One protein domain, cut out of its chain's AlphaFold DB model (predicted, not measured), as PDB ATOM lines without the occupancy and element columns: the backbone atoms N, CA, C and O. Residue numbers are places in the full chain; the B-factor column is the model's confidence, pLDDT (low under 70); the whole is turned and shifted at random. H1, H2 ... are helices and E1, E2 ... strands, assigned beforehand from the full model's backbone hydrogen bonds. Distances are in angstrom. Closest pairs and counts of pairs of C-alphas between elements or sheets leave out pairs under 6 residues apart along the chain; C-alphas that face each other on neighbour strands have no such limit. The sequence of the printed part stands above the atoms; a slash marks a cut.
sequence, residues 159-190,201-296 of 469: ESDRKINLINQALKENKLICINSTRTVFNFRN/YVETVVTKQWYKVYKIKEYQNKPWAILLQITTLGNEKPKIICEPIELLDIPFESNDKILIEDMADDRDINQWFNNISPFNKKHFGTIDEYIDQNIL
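AT A GLANCE: This is residues 159 to 190 and 201 to 296 of the 469 residues of an uncharacterized protein of Clostridium sp. CAG:288 (UniProt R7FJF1). A strongly curled sheet of four strands, like part of a barrel, has H1 and the short H2 over one face and H5 over the opposite face, with H3 and H4 following one another beside H5. The paired ends of E1 and E2 on either side of the cut reach out as a two-stranded arm along the longest axis. The printed part has 128 residues, with the order H1 E1 E2 E3 E4 H2 H3 H4 H5; the sheet's order is E1 E2 E3 E4, all antiparallel, and the class is mixed, helices and strands. The whole is compact, with a radius of gyration of the C-alphas of 15.6 A and spans of 49 by 37 by 33 A.

HOW THE PARTS SIT: In the strongly twisted sheet, edge strand E1, residues 176 to 188, pairs with E2, residues 201 to 219: N 181 and O 207 are 2.8 A apart, within hydrogen-bond range. E2 bends by 99 degrees at residue 215. E2, E3, residues 222 to 229, and E4, residues 240 to 244, form a meander, each strand the antiparallel neighbour of the one before, with hairpins E2 and E3, and E3 and E4. N 214 and O 226 are 2.8 A apart, and N 227 and O 241 2.8 A. H1, residues 159 to 172, is on the sheet at a height of 7.9 A; the C-alphas of Leu 171 and Val 213 in E2 are its closest to that strand, 5.5 A. H2, residues 255 to 258, is on the same face; its closest C-alphas to E1 are Ile 258 and Cys 178, 4.9 A. H5, residues 287 to 294, is on the opposite face at a height of 10.3 A. It only just touches H3, residues 269 to 276, with 3 pairs of C-alphas within 8 A, the closest Asn 270 and Ile 287, 5.8 A. H3 only grazes the sheet with its residues 269 to 276. H4, residues 278 to 283, is not on the sheet and touches H3 only at the corner, the closest C-alphas being Asn 274 and Lys 281, 4.7 A. In H1, H3, H4 and H5 every O i to N i+4 pair is within hydrogen-bond range; H2 is too short for one.

IN THESE COORDINATES: H1 begins with C-alpha 159 at (298.863, -21.567, 11.320) and is 20.1 A long. E1 is 34.8 A, E2 39.8 A and E3 22.0 A long. H5 ends with C-alpha 294 at (272.762, -32.008, 11.301).

THE WHOLE: The C-alphas farthest apart are Asn 190 and Asn 221, 51.6 A. Residues 191 to 200 are not printed; C-alphas 190 and 201 are 11.6 A apart across this cut. Of the links that are printed whole, none is long. The mean pLDDT of the printed part is 72.4; 52 residues are under 70, among them 182 to 190, 201 to 206 and 289 to 296.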
ATOM      1  N   GLU A 159     299.352 -20.418  10.555       74.81
ATOM      2  CA  GLU A 159     298.863 -21.567  11.320       74.81
ATOM      3  C   GLU A 159     297.622 -22.201  10.675       74.81
ATOM      4  O   GLU A 159     297.567 -23.420  10.523       74.81
ATOM      5  N   SER A 160     296.646 -21.390  10.265       71.75
ATOM      6  CA  SER A 160     295.437 -21.852   9.578       71.75
ATOM      7  C   SER A 160     295.772 -22.453   8.218       71.75
ATOM      8  O   SER A 160     295.264 -23.526   7.907       71.75
ATOM      9  N   ASP A 161     296.693 -21.846   7.463       74.31
ATOM     10  CA  ASP A 161     297.160 -22.385   6.178       74.31
ATOM     11  C   ASP A 161     297.806 -23.761   6.359       74.31
ATOM     12  O   ASP A 161     297.489 -24.708   5.637       74.31
ATOM     13  N   ARG A 162     298.641 -23.926   7.396       85.25
ATOM     14  CA  ARG A 162     299.209 -25.232   7.760       85.25
ATOM     15  C   ARG A 162     298.111 -26.261   8.026       85.25
ATOM     16  O   ARG A 162     298.189 -27.379   7.520       85.25
ATOM     17  N   LYS A 163     297.093 -25.905   8.819       85.62
ATOM     18  CA  LYS A 163     295.970 -26.803   9.145       85.62
ATOM     19  C   LYS A 163     295.172 -27.177   7.892       85.62
ATOM     20  O   LYS A 163     294.858 -28.352   7.711       85.62
ATOM     21  N   ILE A 164     294.889 -26.211   7.016       83.00
ATOM     22  CA  ILE A 164     294.182 -26.417   5.743       83.00
ATOM     23  C   ILE A 164     294.975 -27.360   4.839       83.00
ATOM     24  O   ILE A 164     294.414 -28.333   4.336       83.00
ATOM     25  N   ASN A 165     296.281 -27.136   4.693       85.62
ATOM     26  CA  ASN A 165     297.151 -27.982   3.880       85.62
ATOM     27  C   ASN A 165     297.207 -29.420   4.404       85.62
ATOM     28  O   ASN A 165     297.047 -30.352   3.620       85.62
ATOM     29  N   LEU A 166     297.339 -29.615   5.721       90.50
ATOM     30  CA  LEU A 166     297.347 -30.948   6.338       90.50
ATOM     31  C   LEU A 166     296.016 -31.689   6.148       90.50
ATOM     32  O   LEU A 166     296.012 -32.869   5.807       90.50
ATOM     33  N   ILE A 167     294.886 -31.004   6.338       89.38
ATOM     34  CA  ILE A 167     293.546 -31.578   6.149       89.38
ATOM     35  C   ILE A 167     293.308 -31.937   4.672       89.38
ATOM     36  O   ILE A 167     292.806 -33.022   4.375       89.38
ATOM     37  N   ASN A 168     293.701 -31.059   3.743       86.50
ATOM     38  CA  ASN A 168     293.617 -31.313   2.303       86.50
ATOM     39  C   ASN A 168     294.502 -32.489   1.878       86.50
ATOM     40  O   ASN A 168     294.069 -33.322   1.081       86.50
ATOM     41  N   GLN A 169     295.724 -32.565   2.408       89.75
ATOM     42  CA  GLN A 169     296.645 -33.663   2.141       89.75
ATOM     43  C   GLN A 169     296.075 -34.987   2.654       89.75
ATOM     44  O   GLN A 169     296.020 -35.956   1.901       89.75
ATOM     45  N   ALA A 170     295.562 -35.009   3.888       90.31
ATOM     46  CA  ALA A 170     294.913 -36.184   4.461       90.31
ATOM     47  C   ALA A 170     293.737 -36.679   3.603       90.31
ATOM     48  O   ALA A 170     293.606 -37.878   3.378       90.31
ATOM     49  N   LEU A 171     292.910 -35.764   3.084       89.88
ATOM     50  CA  LEU A 171     291.782 -36.116   2.220       89.88
ATOM     51  C   LEU A 171     292.236 -36.665   0.857       89.88
ATOM     52  O   LEU A 171     291.739 -37.701   0.425       89.88
ATOM     53  N   LYS A 172     293.170 -35.985   0.177       87.25
ATOM     54  CA  LYS A 172     293.641 -36.371  -1.168       87.25
ATOM     55  C   LYS A 172     294.427 -37.677  -1.168       87.25
ATOM     56  O   LYS A 172     294.270 -38.480  -2.079       87.25
ATOM     57  N   GLU A 173     295.271 -37.873  -0.160       87.88
ATOM     58  CA  GLU A 173     296.114 -39.064  -0.011       87.88
ATOM     59  C   GLU A 173     295.418 -40.176   0.787       87.88
ATOM     60  O   GLU A 173     296.023 -41.206   1.054       87.88
ATOM     61  N   ASN A 174     294.153 -39.985   1.182       84.62
ATOM     62  CA  ASN A 174     293.372 -40.937   1.974       84.62
ATOM     63  C   ASN A 174     294.020 -41.324   3.329       84.62
ATOM     64  O   ASN A 174     293.763 -42.404   3.866       84.62
ATOM     65  N   LYS A 175     294.816 -40.430   3.925       89.44
ATOM     66  CA  LYS A 175     295.524 -40.633   5.202       89.44
ATOM     67  C   LYS A 175     294.668 -40.286   6.422       89.44
ATOM     68  O   LYS A 175     293.676 -39.559   6.343       89.44
ATOM     69  N   LEU A 176     295.072 -40.794   7.584       89.56
ATOM     70  CA  LEU A 176     294.526 -40.395   8.880       89.56
ATOM     71  C   LEU A 176     295.242 -39.151   9.398       89.56
ATOM     72  O   LEU A 176     296.459 -39.046   9.282       89.56
ATOM     73  N   ILE A 177     294.493 -38.250  10.029       92.31
ATOM     74  CA  ILE A 177     295.014 -37.043  10.670       92.31
ATOM     75  C   ILE A 177     294.925 -37.133  12.197       92.31
ATOM     76  O   ILE A 177     293.916 -37.565  12.762       92.31
ATOM     77  N   CYS A 178     295.990 -36.713  12.872       91.12
ATOM     78  CA  CYS A 178     296.060 -36.618  14.324       91.12
ATOM     79  C   CYS A 178     295.427 -35.314  14.823       91.12
ATOM     80  O   CYS A 178     295.827 -34.226  14.406       91.12
ATOM     81  N   ILE A 179     294.482 -35.424  15.756       88.19
ATOM     82  CA  ILE A 179     293.844 -34.300  16.447       88.19
ATOM     83  C   ILE A 179     294.023 -34.485  17.956       88.19
ATOM     84  O   ILE A 179     293.819 -35.578  18.498       88.19
ATOM     85  N   ASN A 180     294.383 -33.411  18.653       81.94
ATOM     86  CA  ASN A 180     294.421 -33.381  20.107       81.94
ATOM     87  C   ASN A 180     292.991 -33.363  20.670       81.94
ATOM     88  O   ASN A 180     292.143 -32.557  20.295       81.94
ATOM     89  N   SER A 181     292.724 -34.248  21.622       73.12
ATOM     90  CA  SER A 181     291.460 -34.359  22.340       73.12
ATOM     91  C   SER A 181     291.703 -34.140  23.827       73.12
ATOM     92  O   SER A 181     292.458 -34.876  24.470       73.12
ATOM     93  N   THR A 182     291.053 -33.121  24.391       64.69
ATOM     94  CA  THR A 182     291.134 -32.792  25.817       64.69
ATOM     95  C   THR A 182     290.108 -33.579  26.629       64.69
ATOM     96  O   THR A 182     288.883 -33.380  26.540       64.69
ATOM     97  N   ARG A 183     290.613 -34.451  27.503       60.94
ATOM     98  CA  ARG A 183     289.813 -35.181  28.482       60.94
ATOM     99  C   ARG A 183     290.034 -34.610  29.872       60.94
ATOM    100  O   ARG A 183     291.155 -34.420  30.316       60.94
ATOM    101  N   THR A 184     288.941 -34.384  30.583       50.66
ATOM    102  CA  THR A 184     288.981 -34.048  32.002       50.66
ATOM    103  C   THR A 184     288.859 -35.344  32.796       50.66
ATOM    104  O   THR A 184     287.861 -36.054  32.672       50.66
ATOM    105  N   VAL A 185     289.885 -35.678  33.568       53.34
ATOM    106  CA  VAL A 185     289.956 -36.878  34.402       53.34
ATOM    107  C   VAL A 185     289.858 -36.455  35.865       53.34
ATOM    108  O   VAL A 185     290.526 -35.522  36.309       53.34
ATOM    109  N   PHE A 186     288.993 -37.129  36.619       51.66
ATOM    110  CA  PHE A 186     288.892 -36.951  38.063       51.66
ATOM    111  C   PHE A 186     289.778 -37.995  38.727       51.66
ATOM    112  O   PHE A 186     289.430 -39.175  38.741       51.66
ATOM    113  N   ASN A 187     290.916 -37.557  39.258       52.34
ATOM    114  CA  ASN A 187     291.859 -38.435  39.933       52.34
ATOM    115  C   ASN A 187     291.692 -38.344  41.452       52.34
ATOM    116  O   ASN A 187     291.378 -37.293  42.021       52.34
ATOM    117  N   PHE A 188     291.909 -39.482  42.110       51.19
ATOM    118  CA  PHE A 188     291.954 -39.593  43.561       51.19
ATOM    119  C   PHE A 188     293.403 -39.829  43.969       51.19
ATOM    120  O   PHE A 188     293.979 -40.871  43.657       51.19
ATOM    121  N   ARG A 189     294.013 -38.870  44.671       48.88
ATOM    122  CA  ARG A 189     295.290 -39.128  45.339       48.88
ATOM    123  C   ARG A 189     295.007 -39.845  46.653       48.88
ATOM    124  O   ARG A 189     294.476 -39.238  47.579       48.88
ATOM    125  N   ASN A 190     295.430 -41.102  46.758       45.59
ATOM    126  CA  ASN A 190     295.642 -41.723  48.061       45.59
ATOM    127  C   ASN A 190     296.905 -41.102  48.663       45.59
ATOM    128  O   ASN A 190     298.023 -41.529  48.374       45.59
ATOM    129  N   TYR A 201     290.954 -33.925  42.735       54.38
ATOM    130  CA  TYR A 201     291.450 -32.908  41.820       54.38
ATOM    131  C   TYR A 201     291.067 -33.265  40.388       54.38
ATOM    132  O   TYR A 201     290.844 -34.426  40.032       54.38
ATOM    133  N   VAL A 202     290.910 -32.213  39.598       50.53
ATOM    134  CA  VAL A 202     290.511 -32.279  38.201       50.53
ATOM    135  C   VAL A 202     291.772 -32.103  37.374       50.53
ATOM    136  O   VAL A 202     292.422 -31.068  37.469       50.53
ATOM    137  N   GLU A 203     292.125 -33.113  36.591       53.78
ATOM    138  CA  GLU A 203     293.288 -33.085  35.711       53.78
ATOM    139  C   GLU A 203     292.816 -33.081  34.258       53.78
ATOM    140  O   GLU A 203     291.986 -33.898  33.859       53.78
ATOM    141  N   THR A 204     293.309 -32.137  33.459       54.19
ATOM    142  CA  THR A 204     293.036 -32.112  32.018       54.19
ATOM    143  C   THR A 204     294.172 -32.832  31.312       54.19
ATOM    144  O   THR A 204     295.304 -32.363  31.319       54.19
ATOM    145  N   VAL A 205     293.862 -33.969  30.700       65.06
ATOM    146  CA  VAL A 205     294.798 -34.780  29.925       65.06
ATOM    147  C   VAL A 205     294.535 -34.527  28.443       65.06
ATOM    148  O   VAL A 205     293.412 -34.701  27.964       65.06
ATOM    149  N   VAL A 206     295.569 -34.113  27.713       69.44
ATOM    150  CA  VAL A 206     295.536 -34.021  26.249       69.44
ATOM    151  C   VAL A 206     295.912 -35.389  25.690       69.44
ATOM    152  O   VAL A 206     296.956 -35.941  26.028       69.44
ATOM    153  N   THR A 207     295.049 -35.953  24.854       75.88
ATOM    154  CA  THR A 207     295.263 -37.250  24.199       75.88
ATOM    155  C   THR A 207     295.275 -37.065  22.692       75.88
ATOM    156  O   THR A 207     294.470 -36.306  22.164       75.88
ATOM    157  N   LYS A 208     296.168 -37.763  21.991       84.62
ATOM    158  CA  LYS A 208     296.190 -37.775  20.525       84.62
ATOM    159  C   LYS A 208     295.198 -38.805  20.009       84.62
ATOM    160  O   LYS A 208     295.199 -39.948  20.468       84.62
ATOM    161  N   GLN A 209     294.344 -38.398  19.081       86.06
ATOM    162  CA  GLN A 209     293.335 -39.255  18.469       86.06
ATOM    163  C   GLN A 209     293.424 -39.156  16.949       86.06
ATOM    164  O   GLN A 209     293.645 -38.077  16.403       86.06
ATOM    165  N   TRP A 210     293.236 -40.287  16.276       87.50
ATOM    166  CA  TRP A 210     293.311 -40.372  14.824       87.50
ATOM    167  C   TRP A 210     291.930 -40.286  14.203       87.50
ATOM    168  O   TRP A 210     290.995 -40.970  14.635       87.50
ATOM    169  N   TYR A 211     291.827 -39.455  13.174       88.06
ATOM    170  CA  TYR A 211     290.602 -39.188  12.449       88.06
ATOM    171  C   TYR A 211     290.797 -39.411  10.954       88.06
ATOM    172  O   TYR A 211     291.838 -39.079  10.397       88.06
ATOM    173  N   LYS A 212     289.762 -39.917  10.292       88.00
ATOM    174  CA  LYS A 212     289.650 -39.909   8.837       88.00
ATOM    175  C   LYS A 212     288.984 -38.611   8.400       88.00
ATOM    176  O   LYS A 212     287.922 -38.272   8.927       88.00
ATOM    177  N   VAL A 213     289.575 -37.900   7.442       89.06
ATOM    178  CA  VAL A 213     288.901 -36.763   6.802       89.06
ATOM    179  C   VAL A 213     287.887 -37.321   5.812       89.06
ATOM    180  O   VAL A 213     288.268 -37.918   4.813       89.06
ATOM    181  N   TYR A 214     286.597 -37.161   6.101       84.50
ATOM    182  CA  TYR A 214     285.532 -37.616   5.209       84.50
ATOM    183  C   TYR A 214     285.336 -36.641   4.051       84.50
ATOM    184  O   TYR A 214     285.294 -37.025   2.886       84.50
ATOM    185  N   LYS A 215     285.196 -35.356   4.386       82.25
ATOM    186  CA  LYS A 215     284.924 -34.303   3.411       82.25
ATOM    187  C   LYS A 215     285.306 -32.943   3.968       82.25
ATOM    188  O   LYS A 215     285.225 -32.703   5.174       82.25
ATOM    189  N   ILE A 216     285.661 -32.044   3.059       80.44
ATOM    190  CA  ILE A 216     285.789 -30.616   3.324       80.44
ATOM    191  C   ILE A 216     284.631 -29.928   2.603       80.44
ATOM    192  O   ILE A 216     284.370 -30.210   1.432       80.44
ATOM    193  N   LYS A 217     283.895 -29.070   3.307       67.94
ATOM    194  CA  LYS A 217     282.833 -28.234   2.728       67.94
ATOM    195  C   LYS A 217     283.045 -26.791   3.174       67.94
ATOM    196  O   LYS A 217     283.467 -26.543   4.301       67.94
ATOM    197  N   GLU A 218     282.753 -25.844   2.295       58.12
ATOM    198  CA  GLU A 218     282.798 -24.426   2.636       58.12
ATOM    199  C   GLU A 218     281.454 -23.966   3.205       58.12
ATOM    200  O   GLU A 218     280.405 -24.182   2.599       58.12
ATOM    201  N   TYR A 219     281.494 -23.303   4.364       53.84
ATOM    202  CA  TYR A 219     280.336 -22.650   4.969       53.84
ATOM    203  C   TYR A 219     280.732 -21.287   5.527       53.84
ATOM    204  O   TYR A 219     281.716 -21.171   6.255       53.84
ATOM    205  N   GLN A 220     279.932 -20.258   5.226       49.94
ATOM    206  CA  GLN A 220     280.163 -18.876   5.677       49.94
ATOM    207  C   GLN A 220     281.569 -18.349   5.348       49.94
ATOM    208  O   GLN A 220     282.199 -17.672   6.164       49.94
ATOM    209  N   ASN A 221     282.065 -18.668   4.151       49.16
ATOM    210  CA  ASN A 221     283.405 -18.296   3.689       49.16
ATOM    211  C   ASN A 221     284.522 -18.807   4.620       49.16
ATOM    212  O   ASN A 221     285.507 -18.093   4.855       49.16
ATOM    213  N   LYS A 222     284.311 -19.987   5.223       56.28
ATOM    214  CA  LYS A 222     285.287 -20.743   6.011       56.28
ATOM    215  C   LYS A 222     285.268 -22.214   5.587       56.28
ATOM    216  O   LYS A 222     284.186 -22.756   5.344       56.28
ATOM    217  N   PRO A 223     286.418 -22.899   5.574       64.75
ATOM    218  CA  PRO A 223     286.487 -24.306   5.238       64.75
ATOM    219  C   PRO A 223     286.220 -25.125   6.501       64.75
ATOM    220  O   PRO A 223     286.857 -24.934   7.542       64.75
ATOM    221  N   TRP A 224     285.258 -26.034   6.425       78.00
ATOM    222  CA  TRP A 224     284.919 -26.953   7.504       78.00
ATOM    223  C   TRP A 224     285.410 -28.346   7.157       78.00
ATOM    224  O   TRP A 224     285.209 -28.818   6.037       78.00
ATOM    225  N   ALA A 225     286.009 -29.015   8.136       79.56
ATOM    226  CA  ALA A 225     286.386 -30.412   8.014       79.56
ATOM    227  C   ALA A 225     285.368 -31.294   8.728       79.56
ATOM    228  O   ALA A 225     284.988 -31.033   9.871       79.56
ATOM    229  N   ILE A 226     284.965 -32.364   8.052       82.12
ATOM    230  CA  ILE A 226     284.132 -33.430   8.597       82.12
ATOM    231  C   ILE A 226     285.061 -34.610   8.856       82.12
ATOM    232  O   ILE A 226     285.586 -35.213   7.919       82.12
ATOM    233  N   LEU A 227     285.297 -34.907  10.130       82.56
ATOM    234  CA  LEU A 227     286.269 -35.891  10.585       82.56
ATOM    235  C   LEU A 227     285.578 -37.034  11.326       82.56
ATOM    236  O   LEU A 227     284.728 -36.809  12.188       82.56
ATOM    237  N   LEU A 228     286.005 -38.261  11.044       82.69
ATOM    238  CA  LEU A 228     285.508 -39.478  11.678       82.69
ATOM    239  C   LEU A 228     286.593 -40.101  12.540       82.69
ATOM    240  O   LEU A 228     287.649 -40.468  12.035       82.69
ATOM    241  N   GLN A 229     286.345 -40.232  13.840       82.19
ATOM    242  CA  GLN A 229     287.316 -40.829  14.750       82.19
ATOM    243  C   GLN A 229     287.517 -42.316  14.433       82.19
ATOM    244  O   GLN A 229     286.554 -43.087  14.394       82.19
ATOM    245  N   ILE A 230     288.779 -42.716  14.271       77.31
ATOM    246  CA  ILE A 230     289.184 -44.097  13.992       77.31
ATOM    247  C   ILE A 230     289.673 -44.808  15.256       77.31
ATOM    248  O   ILE A 230     289.329 -45.966  15.482       77.31
ATOM    249  N   THR A 231     290.432 -44.129  16.119       66.56
ATOM    250  CA  THR A 231     290.939 -44.726  17.365       66.56
ATOM    251  C   THR A 231     290.075 -44.362  18.566       66.56
ATOM    252  O   THR A 231     290.022 -43.191  18.952       66.56
ATOM    253  N   THR A 232     289.467 -45.355  19.213       58.44
ATOM    254  CA  THR A 232     288.787 -45.215  20.511       58.44
ATOM    255  C   THR A 232     289.723 -45.632  21.645       58.44
ATOM    256  O   THR A 232     290.179 -46.772  21.696       58.44
ATOM    257  N   LEU A 233     290.010 -44.721  22.577       55.44
ATOM    258  CA  LEU A 233     290.717 -45.057  23.815       55.44
ATOM    259  C   LEU A 233     289.699 -45.558  24.854       55.44
ATOM    260  O   LEU A 233     288.883 -44.785  25.362       55.44
ATOM    261  N   GLY A 234     289.752 -46.850  25.187       57.03
ATOM    262  CA  GLY A 234     288.858 -47.480  26.168       57.03
ATOM    263  C   GLY A 234     287.398 -47.571  25.697       57.03
ATOM    264  O   GLY A 234     287.137 -47.796  24.523       57.03
ATOM    265  N   ASN A 235     286.441 -47.371  26.612       53.62
ATOM    266  CA  ASN A 235     284.992 -47.450  26.342       53.62
ATOM    267  C   ASN A 235     284.396 -46.164  25.720       53.62
ATOM    268  O   ASN A 235     283.190 -45.924  25.826       53.62
ATOM    269  N   GLU A 236     285.215 -45.279  25.142       56.78
ATOM    270  CA  GLU A 236     284.703 -44.069  24.492       56.78
ATOM    271  C   GLU A 236     284.053 -44.410  23.149       56.78
ATOM    272  O   GLU A 236     284.643 -45.094  22.315       56.78
ATOM    273  N   LYS A 237     282.834 -43.907  22.927       60.59
ATOM    274  CA  LYS A 237     282.182 -44.016  21.619       60.59
ATOM    275  C   LYS A 237     282.942 -43.164  20.594       60.59
ATOM    276  O   LYS A 237     283.345 -42.052  20.952       60.59
ATOM    277  N   PRO A 238     283.101 -43.637  19.344       65.25
ATOM    278  CA  PRO A 238     283.728 -42.851  18.290       65.25
ATOM    279  C   PRO A 238     282.998 -41.515  18.101       65.25
ATOM    280  O   PRO A 238     281.771 -41.449  18.196       65.25
ATOM    281  N   LYS A 239     283.745 -40.443  17.847       71.25
ATOM    282  CA  LYS A 239     283.203 -39.096  17.636       71.25
ATOM    283  C   LYS A 239     283.262 -38.697  16.169       71.25
ATOM    284  O   LYS A 239     284.142 -39.121  15.421       71.25
ATOM    285  N   ILE A 240     282.332 -37.831  15.791       74.12
ATOM    286  CA  ILE A 240     282.338 -37.119  14.518       74.12
ATOM    287  C   ILE A 240     282.615 -35.657  14.852       74.12
ATOM    288  O   ILE A 240     281.889 -35.077  15.661       74.12
ATOM    289  N   ILE A 241     283.671 -35.088  14.277       75.75
ATOM    290  CA  ILE A 241     283.975 -33.659  14.404       75.75
ATOM    291  C   ILE A 241     283.524 -32.981  13.124       75.75
ATOM    292  O   ILE A 241     283.843 -33.439  12.028       75.75
ATOM    293  N   CYS A 242     282.795 -31.881  13.263       70.44
ATOM    294  CA  CYS A 242     282.485 -31.003  12.150       70.44
ATOM    295  C   CYS A 242     282.675 -29.568  12.592       70.44
ATOM    296  O   CYS A 242     281.808 -28.995  13.251       70.44
ATOM    297  N   GLU A 243     283.834 -29.023  12.259       66.75
ATOM    298  CA  GLU A 243     284.273 -27.719  12.739       66.75
ATOM    299  C   GLU A 243     285.043 -26.977  11.638       66.75
ATOM    300  O   GLU A 243     285.586 -27.616  10.726       66.75
ATOM    301  N   PRO A 244     285.107 -25.633  11.704       71.06
ATOM    302  CA  PRO A 244     286.046 -24.859  10.906       71.06
ATOM    303  C   PRO A 244     287.469 -25.380  11.114       71.06
ATOM    304  O   PRO A 244     287.886 -25.591  12.254       71.06
ATOM    305  N   ILE A 245     288.237 -25.528  10.032       77.38
ATOM    306  CA  ILE A 245     289.606 -26.067  10.092       77.38
ATOM    307  C   ILE A 245     290.497 -25.263  11.057       77.38
ATOM    308  O   ILE A 245     291.328 -25.838  11.756       77.38
ATOM    309  N   GLU A 246     290.287 -23.947  11.151       71.31
ATOM    310  CA  GLU A 246     291.019 -23.056  12.064       71.31
ATOM    311  C   GLU A 246     290.899 -23.465  13.548       71.31
ATOM    312  O   GLU A 246     291.858 -23.293  14.307       71.31
ATOM    313  N   LEU A 247     289.757 -24.043  13.949       73.50
ATOM    314  CA  LEU A 247     289.459 -24.424  15.335       73.50
ATOM    315  C   LEU A 247     289.996 -25.807  15.709       73.50
ATOM    316  O   LEU A 247     290.042 -26.142  16.891       73.50
ATOM    317  N   LEU A 248     290.441 -26.596  14.728       77.88
ATOM    318  CA  LEU A 248     291.007 -27.910  14.990       77.88
ATOM    319  C   LEU A 248     292.338 -27.783  15.740       77.88
ATOM    320  O   LEU A 248     293.251 -27.053  15.336       77.88
ATOM    321  N   ASP A 249     292.461 -28.542  16.825       81.81
ATOM    322  CA  ASP A 249     293.682 -28.645  17.621       81.81
ATOM    323  C   ASP A 249     294.607 -29.715  17.014       81.81
ATOM    324  O   ASP A 249     294.677 -30.858  17.469       81.81
ATOM    325  N   ILE A 250     295.264 -29.360  15.906       86.94
ATOM    326  CA  ILE A 250     296.259 -30.212  15.238       86.94
ATOM    327  C   ILE A 250     297.626 -29.982  15.903       86.94
ATOM    328  O   ILE A 250     298.117 -28.847  15.879       86.94
ATOM    329  N   PRO A 251     298.291 -31.026  16.437       86.00
ATOM    330  CA  PRO A 251     299.576 -30.881  17.115       86.00
ATOM    331  C   PRO A 251     300.648 -30.266  16.205       86.00
ATOM    332  O   PRO A 251     300.681 -30.476  14.989       86.00
ATOM    333  N   PHE A 252     301.547 -29.480  16.796       84.31
ATOM    334  CA  PHE A 252     302.652 -28.845  16.080       84.31
ATOM    335  C   PHE A 252     303.853 -29.798  15.985       84.31
ATOM    336  O   PHE A 252     304.812 -29.701  16.744       84.31
ATOM    337  N   GLU A 253     303.760 -30.775  15.082       85.31
ATOM    338  CA  GLU A 253     304.780 -31.806  14.838       85.31
ATOM    339  C   GLU A 253     305.105 -31.939  13.337       85.31
ATOM    340  O   GLU A 253     304.512 -31.250  12.504       85.31
ATOM    341  N   SER A 254     306.068 -32.799  12.990       83.81
ATOM    342  CA  SER A 254     306.382 -33.138  11.597       83.81
ATOM    343  C   SER A 254     305.206 -33.852  10.923       83.81
ATOM    344  O   SER A 254     304.469 -34.583  11.587       83.81
ATOM    345  N   ASN A 255     305.056 -33.685   9.604       82.69
ATOM    346  CA  ASN A 255     303.928 -34.246   8.852       82.69
ATOM    347  C   ASN A 255     303.772 -35.758   9.072       82.69
ATOM    348  O   ASN A 255     302.661 -36.196   9.331       82.69
ATOM    349  N   ASP A 256     304.865 -36.520   9.125       80.94
ATOM    350  CA  ASP A 256     304.847 -37.982   9.333       80.94
ATOM    351  C   ASP A 256     304.310 -38.421  10.710       80.94
ATOM    352  O   ASP A 256     303.987 -39.586  10.926       80.94
ATOM    353  N   LYS A 257     304.232 -37.498  11.679       84.31
ATOM    354  CA  LYS A 257     303.635 -37.735  13.005       84.31
ATOM    355  C   LYS A 257     302.182 -37.269  13.091       84.31
ATOM    356  O   LYS A 257     301.485 -37.617  14.044       84.31
ATOM    357  N   ILE A 258     301.744 -36.458  12.131       88.56
ATOM    358  CA  ILE A 258     300.390 -35.901  12.056       88.56
ATOM    359  C   ILE A 258     299.540 -36.681  11.055       88.56
ATOM    360  O   ILE A 258     298.341 -36.830  11.276       88.56
ATOM    361  N   LEU A 259     300.155 -37.165   9.978       90.81
ATOM    362  CA  LEU A 259     299.539 -37.897   8.886       90.81
ATOM    363  C   LEU A 259     300.112 -39.310   8.851       90.81
ATOM    364  O   LEU A 259     301.321 -39.481   8.719       90.81
ATOM    365  N   ILE A 260     299.245 -40.312   8.952       89.56
ATOM    366  CA  ILE A 260     299.632 -41.726   8.858       89.56
ATOM    367  C   ILE A 260     298.747 -42.452   7.852       89.56
ATOM    368  O   ILE A 260     297.610 -42.044   7.609       89.56
ATOM    369  N   GLU A 261     299.260 -43.544   7.295       86.38
ATOM    370  CA  GLU A 261     298.484 -44.418   6.417       86.38
ATOM    371  C   GLU A 261     297.296 -45.043   7.162       86.38
ATOM    372  O   GLU A 261     297.402 -45.457   8.323       86.38
ATOM    373  N   ASP A 262     296.148 -45.115   6.488       80.06
ATOM    374  CA  ASP A 262     294.997 -45.872   6.973       80.06
ATOM    375  C   ASP A 262     295.171 -47.335   6.563       80.06
ATOM    376  O   ASP A 262     294.848 -47.714   5.448       80.06
ATOM    377  N   MET A 263     295.679 -48.166   7.472       74.00
ATOM    378  CA  MET A 263     296.007 -49.577   7.200       74.00
ATOM    379  C   MET A 263     294.785 -50.490   6.947       74.00
ATOM    380  O   MET A 263     294.921 -51.711   6.945       74.00
ATOM    381  N   ALA A 264     293.580 -49.931   6.815       68.25
ATOM    382  CA  ALA A 264     292.366 -50.665   6.477       68.25
ATOM    383  C   ALA A 264     291.881 -50.209   5.096       68.25
ATOM    384  O   ALA A 264     291.132 -49.237   4.999       68.25
ATOM    385  N   ASP A 265     292.311 -50.925   4.057       53.22
ATOM    386  CA  ASP A 265     292.142 -50.517   2.655       53.22
ATOM    387  C   ASP A 265     290.669 -50.370   2.200       53.22
ATOM    388  O   ASP A 265     290.405 -49.584   1.297       53.22
ATOM    389  N   ASP A 266     289.690 -51.000   2.874       61.72
ATOM    390  CA  ASP A 266     288.277 -51.049   2.430       61.72
ATOM    391  C   ASP A 266     287.249 -50.751   3.543       61.72
ATOM    392  O   ASP A 266     286.273 -51.476   3.767       61.72
ATOM    393  N   ARG A 267     287.461 -49.685   4.316       68.31
ATOM    394  CA  ARG A 267     286.551 -49.324   5.417       68.31
ATOM    395  C   ARG A 267     285.254 -48.692   4.871       68.31
ATOM    396  O   ARG A 267     285.257 -47.525   4.491       68.31
ATOM    397  N   ASP A 268     284.131 -49.422   4.881       76.25
ATOM    398  CA  ASP A 268     282.813 -48.846   4.544       76.25
ATOM    399  C   ASP A 268     282.443 -47.752   5.561       76.25
ATOM    400  O   ASP A 268     282.141 -48.009   6.732       76.25
ATOM    401  N   ILE A 269     282.478 -46.505   5.095       78.31
ATOM    402  CA  ILE A 269     282.271 -45.305   5.906       78.31
ATOM    403  C   ILE A 269     280.845 -45.237   6.458       78.31
ATOM    404  O   ILE A 269     280.656 -44.821   7.602       78.31
ATOM    405  N   ASN A 270     279.842 -45.669   5.692       78.50
ATOM    406  CA  ASN A 270     278.449 -45.659   6.132       78.50
ATOM    407  C   ASN A 270     278.191 -46.767   7.149       78.50
ATOM    408  O   ASN A 270     277.525 -46.544   8.163       78.50
ATOM    409  N   GLN A 271     278.770 -47.947   6.931       77.62
ATOM    410  CA  GLN A 271     278.730 -49.021   7.917       77.62
ATOM    411  C   GLN A 271     279.420 -48.593   9.216       77.62
ATOM    412  O   GLN A 271     278.860 -48.773  10.299       77.62
ATOM    413  N   TRP A 272     280.590 -47.958   9.121       75.31
ATOM    414  CA  TRP A 272     281.299 -47.405  10.271       75.31
ATOM    415  C   TRP A 272     280.447 -46.364  10.995       75.31
ATOM    416  O   TRP A 272     280.194 -46.508  12.187       75.31
ATOM    417  N   PHE A 273     279.935 -45.365  10.275       75.44
ATOM    418  CA  PHE A 273     279.061 -44.307  10.787       75.44
ATOM    419  C   PHE A 273     277.832 -44.856  11.531       75.44
ATOM    420  O   PHE A 273     277.486 -44.372  12.616       75.44
ATOM    421  N   ASN A 274     277.214 -45.907  10.996       73.00
ATOM    422  CA  ASN A 274     276.089 -46.601  11.616       73.00
ATOM    423  C   ASN A 274     276.496 -47.402  12.861       73.00
ATOM    424  O   ASN A 274     275.719 -47.494  13.813       73.00
ATOM    425  N   ASN A 275     277.716 -47.939  12.890       71.06
ATOM    426  CA  ASN A 275     278.265 -48.650  14.044       71.06
ATOM    427  C   ASN A 275     278.671 -47.703  15.188       71.06
ATOM    428  O   ASN A 275     278.666 -48.121  16.345       71.06
ATOM    429  N   ILE A 276     278.960 -46.423  14.902       67.75
ATOM    430  CA  ILE A 276     279.221 -45.404  15.937       67.75
ATOM    431  C   ILE A 276     278.017 -45.267  16.885       67.75
ATOM    432  O   ILE A 276     278.181 -45.111  18.101       67.75
ATOM    433  N   SER A 277     276.794 -45.306  16.346       62.91
ATOM    434  CA  SER A 277     275.573 -45.134  17.131       62.91
ATOM    435  C   SER A 277     274.359 -45.788  16.462       62.91
ATOM    436  O   SER A 277     274.040 -45.443  15.325       62.91
ATOM    437  N   PRO A 278     273.566 -46.608  17.184       64.38
ATOM    438  CA  PRO A 278     272.284 -47.115  16.682       64.38
ATOM    439  C   PRO A 278     271.306 -46.009  16.250       64.38
ATOM    440  O   PRO A 278     270.437 -46.241  15.413       64.38
ATOM    441  N   PHE A 279     271.451 -44.798  16.806       60.56
ATOM    442  CA  PHE A 279     270.685 -43.620  16.396       60.56
ATOM    443  C   PHE A 279     270.999 -43.215  14.953       60.56
ATOM    444  O   PHE A 279     270.078 -42.929  14.194       60.56
ATOM    445  N   ASN A 280     272.276 -43.253  14.567       63.12
ATOM    446  CA  ASN A 280     272.721 -42.851  13.239       63.12
ATOM    447  C   ASN A 280     272.069 -43.713  12.160       63.12
ATOM    448  O   ASN A 280     271.452 -43.195  11.232       63.12
ATOM    449  N   LYS A 281     272.093 -45.031  12.375       71.38
ATOM    450  CA  LYS A 281     271.443 -46.004  11.497       71.38
ATOM    451  C   LYS A 281     269.933 -45.801  11.396       71.38
ATOM    452  O   LYS A 281     269.366 -45.983  10.329       71.38
ATOM    453  N   LYS A 282     269.279 -45.456  12.509       66.31
ATOM    454  CA  LYS A 282     267.819 -45.306  12.570       66.31
ATOM    455  C   LYS A 282     267.316 -44.000  11.945       66.31
ATOM    456  O   LYS A 282     266.218 -43.997  11.403       66.31
ATOM    457  N   HIS A 283     268.064 -42.907  12.087       57.38
ATOM    458  CA  HIS A 283     267.593 -41.562  11.739       57.38
ATOM    459  C   HIS A 283     268.213 -40.984  10.470       57.38
ATOM    460  O   HIS A 283     267.585 -40.134   9.851       57.38
ATOM    461  N   PHE A 284     269.409 -41.436  10.094       67.25
ATOM    462  CA  PHE A 284     270.119 -40.919   8.925       67.25
ATOM    463  C   PHE A 284     270.488 -42.020   7.941       67.25
ATOM    464  O   PHE A 284     270.561 -41.755   6.764       67.25
ATOM    465  N   GLY A 285     270.775 -43.247   8.384       69.00
ATOM    466  CA  GLY A 285     271.140 -44.358   7.492       69.00
ATOM    467  C   GLY A 285     272.517 -44.227   6.818       69.00
ATOM    468  O   GLY A 285     273.237 -45.221   6.724       69.00
ATOM    469  N   THR A 286     272.921 -43.021   6.420       78.19
ATOM    470  CA  THR A 286     274.205 -42.672   5.809       78.19
ATOM    471  C   THR A 286     274.825 -41.452   6.492       78.19
ATOM    472  O   THR A 286     274.146 -40.651   7.143       78.19
ATOM    473  N   ILE A 287     276.144 -41.306   6.354       74.00
ATOM    474  CA  ILE A 287     276.855 -40.129   6.854       74.00
ATOM    475  C   ILE A 287     276.462 -38.862   6.087       74.00
ATOM    476  O   ILE A 287     276.404 -37.792   6.686       74.00
ATOM    477  N   ASP A 288     276.153 -38.969   4.793       74.94
ATOM    478  CA  ASP A 288     275.724 -37.826   3.984       74.94
ATOM    479  C   ASP A 288     274.367 -37.297   4.451       74.94
ATOM    480  O   ASP A 288     274.249 -36.102   4.701       74.94
ATOM    481  N   GLU A 289     273.389 -38.170   4.719       69.50
ATOM    482  CA  GLU A 289     272.107 -37.759   5.311       69.50
ATOM    483  C   GLU A 289     272.288 -37.124   6.693       69.50
ATOM    484  O   GLU A 289     271.613 -36.158   7.046       69.50
ATOM    485  N   TYR A 290     273.241 -37.620   7.483       68.50
ATOM    486  CA  TYR A 290     273.584 -37.012   8.762       68.50
ATOM    487  C   TYR A 290     274.194 -35.621   8.607       68.50
ATOM    488  O   TYR A 290     273.845 -34.723   9.375       68.50
ATOM    489  N   ILE A 291     275.092 -35.437   7.638       65.88
ATOM    490  CA  ILE A 291     275.682 -34.138   7.321       65.88
ATOM    491  C   ILE A 291     274.587 -33.196   6.843       65.88
ATOM    492  O   ILE A 291     274.505 -32.078   7.340       65.88
ATOM    493  N   ASP A 292     273.712 -33.652   5.956       62.72
ATOM    494  CA  ASP A 292     272.676 -32.811   5.377       62.72
ATOM    495  C   ASP A 292     271.629 -32.381   6.418       62.72
ATOM    496  O   ASP A 292     271.163 -31.242   6.394       62.72
ATOM    497  N   GLN A 293     271.323 -33.244   7.393       57.41
ATOM    498  CA  GLN A 293     270.335 -32.963   8.440       57.41
ATOM    499  C   GLN A 293     270.907 -32.290   9.698       57.41
ATOM    500  O   GLN A 293     270.176 -31.579  10.388       57.41
ATOM    501  N   ASN A 294     272.185 -32.503  10.040       51.91
ATOM    502  CA  ASN A 294     272.762 -32.008  11.301       51.91
ATOM    503  C   ASN A 294     273.888 -30.987  11.119       51.91
ATOM    504  O   ASN A 294     274.201 -30.273  12.074       51.91
ATOM    505  N   ILE A 295     274.540 -30.948   9.951       45.34
ATOM    506  CA  ILE A 295     275.811 -30.233   9.724       45.34
ATOM    507  C   ILE A 295     275.888 -29.660   8.292       45.34
ATOM    508  O   ILE A 295     276.948 -29.581   7.665       45.34
ATOM    509  N   LEU A 296     274.751 -29.197   7.780       47.09
ATOM    510  CA  LEU A 296     274.697 -28.109   6.814       47.09
ATOM    511  C   LEU A 296     274.224 -26.879   7.588       47.09
ATOM    512  O   LEU A 296     273.022 -26.679   7.767       47.09
TER     513      LEU A 296